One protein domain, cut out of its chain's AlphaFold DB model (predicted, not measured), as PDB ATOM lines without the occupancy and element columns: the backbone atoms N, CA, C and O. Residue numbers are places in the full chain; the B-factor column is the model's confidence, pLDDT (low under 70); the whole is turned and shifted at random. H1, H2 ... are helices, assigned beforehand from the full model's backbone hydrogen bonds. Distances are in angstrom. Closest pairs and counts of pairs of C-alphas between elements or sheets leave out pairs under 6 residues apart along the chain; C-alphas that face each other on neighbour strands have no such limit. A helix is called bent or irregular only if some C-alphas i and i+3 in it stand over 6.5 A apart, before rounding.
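Overview. This is residues 135 to 178 of the 184 residues of an uncharacterized protein of Gammaproteobacteria bacterium (UniProt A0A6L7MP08). One longer helix, H1, has a short helix, H2, folded back beside its later part as a helical hairpin, while a third helix, H3, packs at a steep angle on its opening turns. H2 and H3 meet H1 at different places and stay apart from each other, residues 159 to 163 run between them, and the end of H3 with the tail after it, residues 171 to 178, sticks out from the body. The printed part has 44 residues with three named helices, in the order H1, H2, H3, and no named strand; its class is all helix. It is only just loose, close to compact, with a radius of gyration of the C-alphas of 11.5 A, and its outline is elongated, 34 by 22 by 14 A.

Arrangement. H1, residues 135 to 149, touches H2, residues 152 to 158, with its residues 143 to 147 alone. The closest C-alphas of the two are those of Val 146 and Trp 155, 6.5 A apart. They form a helical hairpin, running opposite ways at a shallow tilt of 30 degrees. H1 also touches H3, residues 164 to 174, with its residues 136 to 140 alone. Their closest C-alphas are those of Leu 136 and Gly 166, 6.3 A apart, and they run the same way at a steep tilt of 58 degrees. H2 and H3 are apart. Every O i to N i+4 pair is within hydrogen-bond range in H1 and H3; in H2 0 of 3 are, while 3 of its 4 O i to N i+3 pairs are.

Along the chain. H1 begins with C-alpha 135 at (21.591, -1.096, -18.747) and measures 20.6 A from its first to its last C-alpha, that of Ser 149 at (40.620, 1.792, -26.013). H2 runs from Glu 152 to Leu 158 over 10.2 A; it is irregular, but only just: C-alphas 153 and 156 are 6.52 A apart. H3 runs from Leu 164 to Gln 174 over 15.4 A and ends with C-alpha 174 at (23.855, 8.034, -35.765).

Size, cuts and confidence. The two C-alphas farthest apart are those of Ala 157 and Val 178, 36.2 A. Residues 171 to 178, of which 171 to 174 belong to H3, stand free; the body without them spans 27 by 14 by 13 A. The link from H1 to H2, 2 residues, and the link from H2 to H3, 5 residues, are both tight. The printed part has no cut. The mean pLDDT of the printed part is 81.2, and the model's confidence is low, under 70, at residues 166 to 178.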
ATOM      1  N   PRO A 135      20.662   0.007 -18.486       90.19
ATOM      2  CA  PRO A 135      21.591  -1.096 -18.747       90.19
ATOM      3  C   PRO A 135      21.954  -1.219 -20.228       90.19
ATOM      4  O   PRO A 135      23.102  -1.492 -20.579       90.19
ATOM      5  N   LEU A 136      20.974  -0.972 -21.101       89.38
ATOM      6  CA  LEU A 136      21.150  -1.003 -22.547       89.38
ATOM      7  C   LEU A 136      22.110   0.087 -23.017       89.38
ATOM      8  O   LEU A 136      23.065  -0.195 -23.738       89.38
ATOM      9  N   LEU A 137      21.888   1.324 -22.571       90.25
ATOM     10  CA  LEU A 137      22.751   2.436 -22.943       90.25
ATOM     11  C   LEU A 137      24.161   2.277 -22.369       90.25
ATOM     12  O   LEU A 137      25.137   2.493 -23.078       90.25
ATOM     13  N   ASN A 138      24.274   1.838 -21.115       93.25
ATOM     14  CA  ASN A 138      25.568   1.555 -20.505       93.25
ATOM     15  C   ASN A 138      26.343   0.501 -21.310       93.25
ATOM     16  O   ASN A 138      27.541   0.643 -21.531       93.25
ATOM     17  N   ARG A 139      25.652  -0.521 -21.832       93.25
ATOM     18  CA  ARG A 139      26.255  -1.534 -22.706       93.25
ATOM     19  C   ARG A 139      26.725  -0.962 -24.046       93.25
ATOM     20  O   ARG A 139      27.809  -1.318 -24.499       93.25
ATOM     21  N   ILE A 140      25.942  -0.077 -24.664       91.88
ATOM     22  CA  ILE A 140      26.346   0.623 -25.894       91.88
ATOM     23  C   ILE A 140      27.619   1.436 -25.632       91.88
ATOM     24  O   ILE A 140      28.607   1.263 -26.339       91.88
ATOM     25  N   CYS A 141      27.630   2.256 -24.580       94.00
ATOM     26  CA  CYS A 141      28.782   3.086 -24.229       94.00
ATOM     27  C   CYS A 141      30.007   2.258 -23.817       94.00
ATOM     28  O   CYS A 141      31.126   2.636 -24.143       94.00
ATOM     29  N   TYR A 142      29.803   1.117 -23.154       95.38
ATOM     30  CA  TYR A 142      30.864   0.154 -22.867       95.38
ATOM     31  C   TYR A 142      31.507  -0.349 -24.164       95.38
ATOM     32  O   TYR A 142      32.721  -0.282 -24.306       95.38
ATOM     33  N   ASN A 143      30.706  -0.792 -25.135       94.38
ATOM     34  CA  ASN A 143      31.223  -1.277 -26.415       94.38
ATOM     35  C   ASN A 143      31.928  -0.176 -27.219       94.38
ATOM     36  O   ASN A 143      32.923  -0.445 -27.883       94.38
ATOM     37  N   GLU A 144      31.419   1.057 -27.177       93.56
ATOM     38  CA  GLU A 144      32.093   2.208 -27.785       93.56
ATOM     39  C   GLU A 144      33.450   2.485 -27.139       93.56
ATOM     40  O   GLU A 144      34.398   2.819 -27.844       93.56
ATOM     41  N   GLU A 145      33.555   2.345 -25.817       96.31
ATOM     42  CA  GLU A 145      34.818   2.543 -25.113       96.31
ATOM     43  C   GLU A 145      35.793   1.385 -25.347       96.31
ATOM     44  O   GLU A 145      36.970   1.643 -25.571       96.31
ATOM     45  N   VAL A 146      35.313   0.137 -25.420       95.75
ATOM     46  CA  VAL A 146      36.125  -1.010 -25.866       95.75
ATOM     47  C   VAL A 146      36.721  -0.722 -27.243       95.75
ATOM     48  O   VAL A 146      37.928  -0.839 -27.434       95.75
ATOM     49  N   ARG A 147      35.894  -0.250 -28.181       93.56
ATOM     50  CA  ARG A 147      36.352   0.111 -29.528       93.56
ATOM     51  C   ARG A 147      37.329   1.282 -29.561       93.56
ATOM     52  O   ARG A 147      38.111   1.400 -30.492       93.56
ATOM     53  N   ALA A 148      37.256   2.181 -28.587       93.31
ATOM     54  CA  ALA A 148      38.141   3.337 -28.518       93.31
ATOM     55  C   ALA A 148      39.470   3.039 -27.810       93.31
ATOM     56  O   ALA A 148      40.446   3.740 -28.061       93.31
ATOM     57  N   SER A 149      39.490   2.052 -26.911       92.19
ATOM     58  CA  SER A 149      40.620   1.792 -26.013       92.19
ATOM     59  C   SER A 149      41.446   0.556 -26.376       92.19
ATOM     60  O   SER A 149      42.579   0.457 -25.915       92.19
ATOM     61  N   TYR A 150      40.915  -0.362 -27.184       93.00
ATOM     62  CA  TYR A 150      41.574  -1.627 -27.537       93.00
ATOM     63  C   TYR A 150      41.732  -1.776 -29.055       93.00
ATOM     64  O   TYR A 150      41.115  -1.030 -29.819       93.00
ATOM     65  N   SER A 151      42.534  -2.740 -29.498       90.62
ATOM     66  CA  SER A 151      42.697  -3.100 -30.914       90.62
ATOM     67  C   SER A 151      41.556  -3.991 -31.429       90.62
ATOM     68  O   SER A 151      40.868  -4.646 -30.646       90.62
ATOM     69  N   GLU A 152      41.351  -4.047 -32.751       88.38
ATOM     70  CA  GLU A 152      40.269  -4.849 -33.358       88.38
ATOM     71  C   GLU A 152      40.353  -6.344 -33.011       88.38
ATOM     72  O   GLU A 152      39.324  -6.995 -32.820       88.38
ATOM     73  N   GLU A 153      41.573  -6.865 -32.867       87.94
ATOM     74  CA  GLU A 153      41.862  -8.249 -32.474       87.94
ATOM     75  C   GLU A 153      41.338  -8.558 -31.059       87.94
ATOM     76  O   GLU A 153      40.851  -9.657 -30.793       87.94
ATOM     77  N   GLU A 154      41.357  -7.567 -30.167       86.38
ATOM     78  CA  GLU A 154      40.917  -7.689 -28.773       86.38
ATOM     79  C   GLU A 154      39.404  -7.463 -28.608       86.38
ATOM     80  O   GLU A 154      38.784  -7.989 -27.677       86.38
ATOM     81  N   TRP A 155      38.763  -6.707 -29.512       88.31
ATOM     82  CA  TRP A 155      37.340  -6.356 -29.391       88.31
ATOM     83  C   TRP A 155      36.425  -7.573 -29.372       88.31
ATOM     84  O   TRP A 155      35.433  -7.578 -28.640       88.31
ATOM     85  N   GLY A 156      36.732  -8.587 -30.186       83.44
ATOM     86  CA  GLY A 156      35.863  -9.748 -30.391       83.44
ATOM     87  C   GLY A 156      35.504 -10.467 -29.089       83.44
ATOM     88  O   GLY A 156      34.364 -10.895 -28.921       83.44
ATOM     89  N   ALA A 157      36.444 -10.524 -28.144       88.25
ATOM     90  CA  ALA A 157      36.242 -11.145 -26.838       88.25
ATOM     91  C   ALA A 157      35.567 -10.213 -25.812       88.25
ATOM     92  O   ALA A 157      34.929 -10.684 -24.873       88.25
ATOM     93  N   LEU A 158      35.704  -8.893 -25.975       90.31
ATOM     94  CA  LEU A 158      35.273  -7.899 -24.988       90.31
ATOM     95  C   LEU A 158      33.880  -7.323 -25.265       90.31
ATOM     96  O   LEU A 158      33.217  -6.843 -24.341       90.31
ATOM     97  N   LEU A 159      33.429  -7.330 -26.522       91.94
ATOM     98  CA  LEU A 159      32.154  -6.738 -26.916       91.94
ATOM     99  C   LEU A 159      30.964  -7.483 -26.307       91.94
ATOM    100  O   LEU A 159      30.818  -8.698 -26.410       91.94
ATOM    101  N   LYS A 160      30.041  -6.717 -25.727       90.44
ATOM    102  CA  LYS A 160      28.795  -7.246 -25.170       90.44
ATOM    103  C   LYS A 160      27.698  -7.236 -26.241       90.44
ATOM    104  O   LYS A 160      27.540  -6.221 -26.922       90.44
ATOM    105  N   PRO A 161      26.878  -8.290 -26.376       88.81
ATOM    106  CA  PRO A 161      25.811  -8.318 -27.374       88.81
ATOM    107  C   PRO A 161      24.761  -7.234 -27.089       88.81
ATOM    108  O   PRO A 161      24.287  -7.086 -25.955       88.81
ATOM    109  N   ILE A 162      24.389  -6.472 -28.119       85.56
ATOM    110  CA  ILE A 162      23.357  -5.431 -28.046       85.56
ATOM    111  C   ILE A 162      22.046  -6.027 -28.589       85.56
ATOM    112  O   ILE A 162      22.042  -6.496 -29.727       85.56
ATOM    113  N   PRO A 163      20.944  -6.032 -27.816       83.94
ATOM    114  CA  PRO A 163      19.647  -6.497 -28.308       83.94
ATOM    115  C   PRO A 163      19.103  -5.572 -29.410       83.94
ATOM    116  O   PRO A 163      19.499  -4.408 -29.498       83.94
ATOM    117  N   LEU A 164      18.157  -6.060 -30.222       77.00
ATOM    118  CA  LEU A 164      17.584  -5.332 -31.368       77.00
ATOM    119  C   LEU A 164      17.064  -3.926 -30.998       77.00
ATOM    120  O   LEU A 164      17.252  -2.965 -31.738       77.00
ATOM    121  N   GLU A 165      16.476  -3.776 -29.812       72.06
ATOM    122  CA  GLU A 165      16.005  -2.490 -29.278       72.06
ATOM    123  C   GLU A 165      17.142  -1.462 -29.123       72.06
ATOM    124  O   GLU A 165      16.975  -0.274 -29.404       72.06
ATOM    125  N   GLY A 166      18.337  -1.922 -28.746       65.88
ATOM    126  CA  GLY A 166      19.537  -1.087 -28.674       65.88
ATOM    127  C   GLY A 166      20.060  -0.672 -30.038       65.88
ATOM    128  O   GLY A 166      20.658   0.396 -30.158       65.88
ATOM    129  N   TRP A 167      19.802  -1.477 -31.067       66.19
ATOM    130  CA  TRP A 167      20.150  -1.143 -32.443       66.19
ATOM    131  C   TRP A 167      19.283   0.002 -32.985       66.19
ATOM    132  O   TRP A 167      19.793   0.910 -33.634       66.19
ATOM    133  N   LEU A 168      17.992   0.044 -32.641       68.38
ATOM    134  CA  LEU A 168      17.126   1.174 -33.007       68.38
ATOM    135  C   LEU A 168      17.553   2.477 -32.313       68.38
ATOM    136  O   LEU A 168      17.603   3.536 -32.944       68.38
ATOM    137  N   LEU A 169      17.923   2.403 -31.032       68.31
ATOM    138  CA  LEU A 169      18.443   3.555 -30.289       68.31
ATOM    139  C   LEU A 169      19.798   4.041 -30.834       68.31
ATOM    140  O   LEU A 169      20.041   5.252 -30.876       68.31
ATOM    141  N   SER A 170      20.669   3.130 -31.281       65.00
ATOM    142  CA  SER A 170      21.960   3.488 -31.881       65.00
ATOM    143  C   SER A 170      21.816   4.066 -33.293       65.00
ATOM    144  O   SER A 170      22.492   5.042 -33.617       65.00
ATOM    145  N   LEU A 171      20.886   3.558 -34.108       64.69
ATOM    146  CA  LEU A 171      20.535   4.164 -35.395       64.69
ATOM    147  C   LEU A 171      19.994   5.574 -35.225       64.69
ATOM    148  O   LEU A 171      20.396   6.492 -35.941       64.69
ATOM    149  N   TRP A 172      19.100   5.763 -34.251       62.59
ATOM    150  CA  TRP A 172      18.577   7.084 -33.963       62.59
ATOM    151  C   TRP A 172      19.731   8.025 -33.612       62.59
ATOM    152  O   TRP A 172      19.825   9.093 -34.213       62.59
ATOM    153  N   TYR A 173      20.678   7.610 -32.764       59.69
ATOM    154  CA  TYR A 173      21.901   8.358 -32.438       59.69
ATOM    155  C   TYR A 173      22.770   8.738 -33.653       59.69
ATOM    156  O   TYR A 173      23.212   9.883 -33.727       59.69
ATOM    157  N   GLN A 174      22.988   7.820 -34.597       62.12
ATOM    158  CA  GLN A 174      23.855   8.034 -35.765       62.12
ATOM    159  C   GLN A 174      23.247   8.938 -36.846       62.12
ATOM    160  O   GLN A 174      23.954   9.315 -37.782       62.12
ATOM    161  N   MET A 175      21.969   9.321 -36.740       54.97
ATOM    162  CA  MET A 175      21.385  10.230 -37.725       54.97
ATOM    163  C   MET A 175      22.135  11.575 -37.742       54.97
ATOM    164  O   MET A 175      22.295  12.210 -36.691       54.97
ATOM    165  N   PRO A 176      22.578  12.039 -38.924       52.00
ATOM    166  CA  PRO A 176      23.316  13.284 -39.047       52.00
ATOM    167  C   PRO A 176      22.475  14.461 -38.549       52.00
ATOM    168  O   PRO A 176      21.262  14.525 -38.752       52.00
ATOM    169  N   ARG A 177      23.132  15.437 -37.910       51.03
ATOM    170  CA  ARG A 177      22.491  16.728 -37.626       51.03
ATOM    171  C   ARG A 177      22.101  17.338 -38.966       51.03
ATOM    172  O   ARG A 177      22.988  17.604 -39.779       51.03
ATOM    173  N   VAL A 178      20.814  17.594 -39.182       46.88
ATOM    174  CA  VAL A 178      20.373  18.436 -40.298       46.88
ATOM    175  C   VAL A 178      20.955  19.824 -40.041       46.88
ATOM    176  O   VAL A 178      20.447  20.593 -39.227       46.88
TER     177      VAL A 178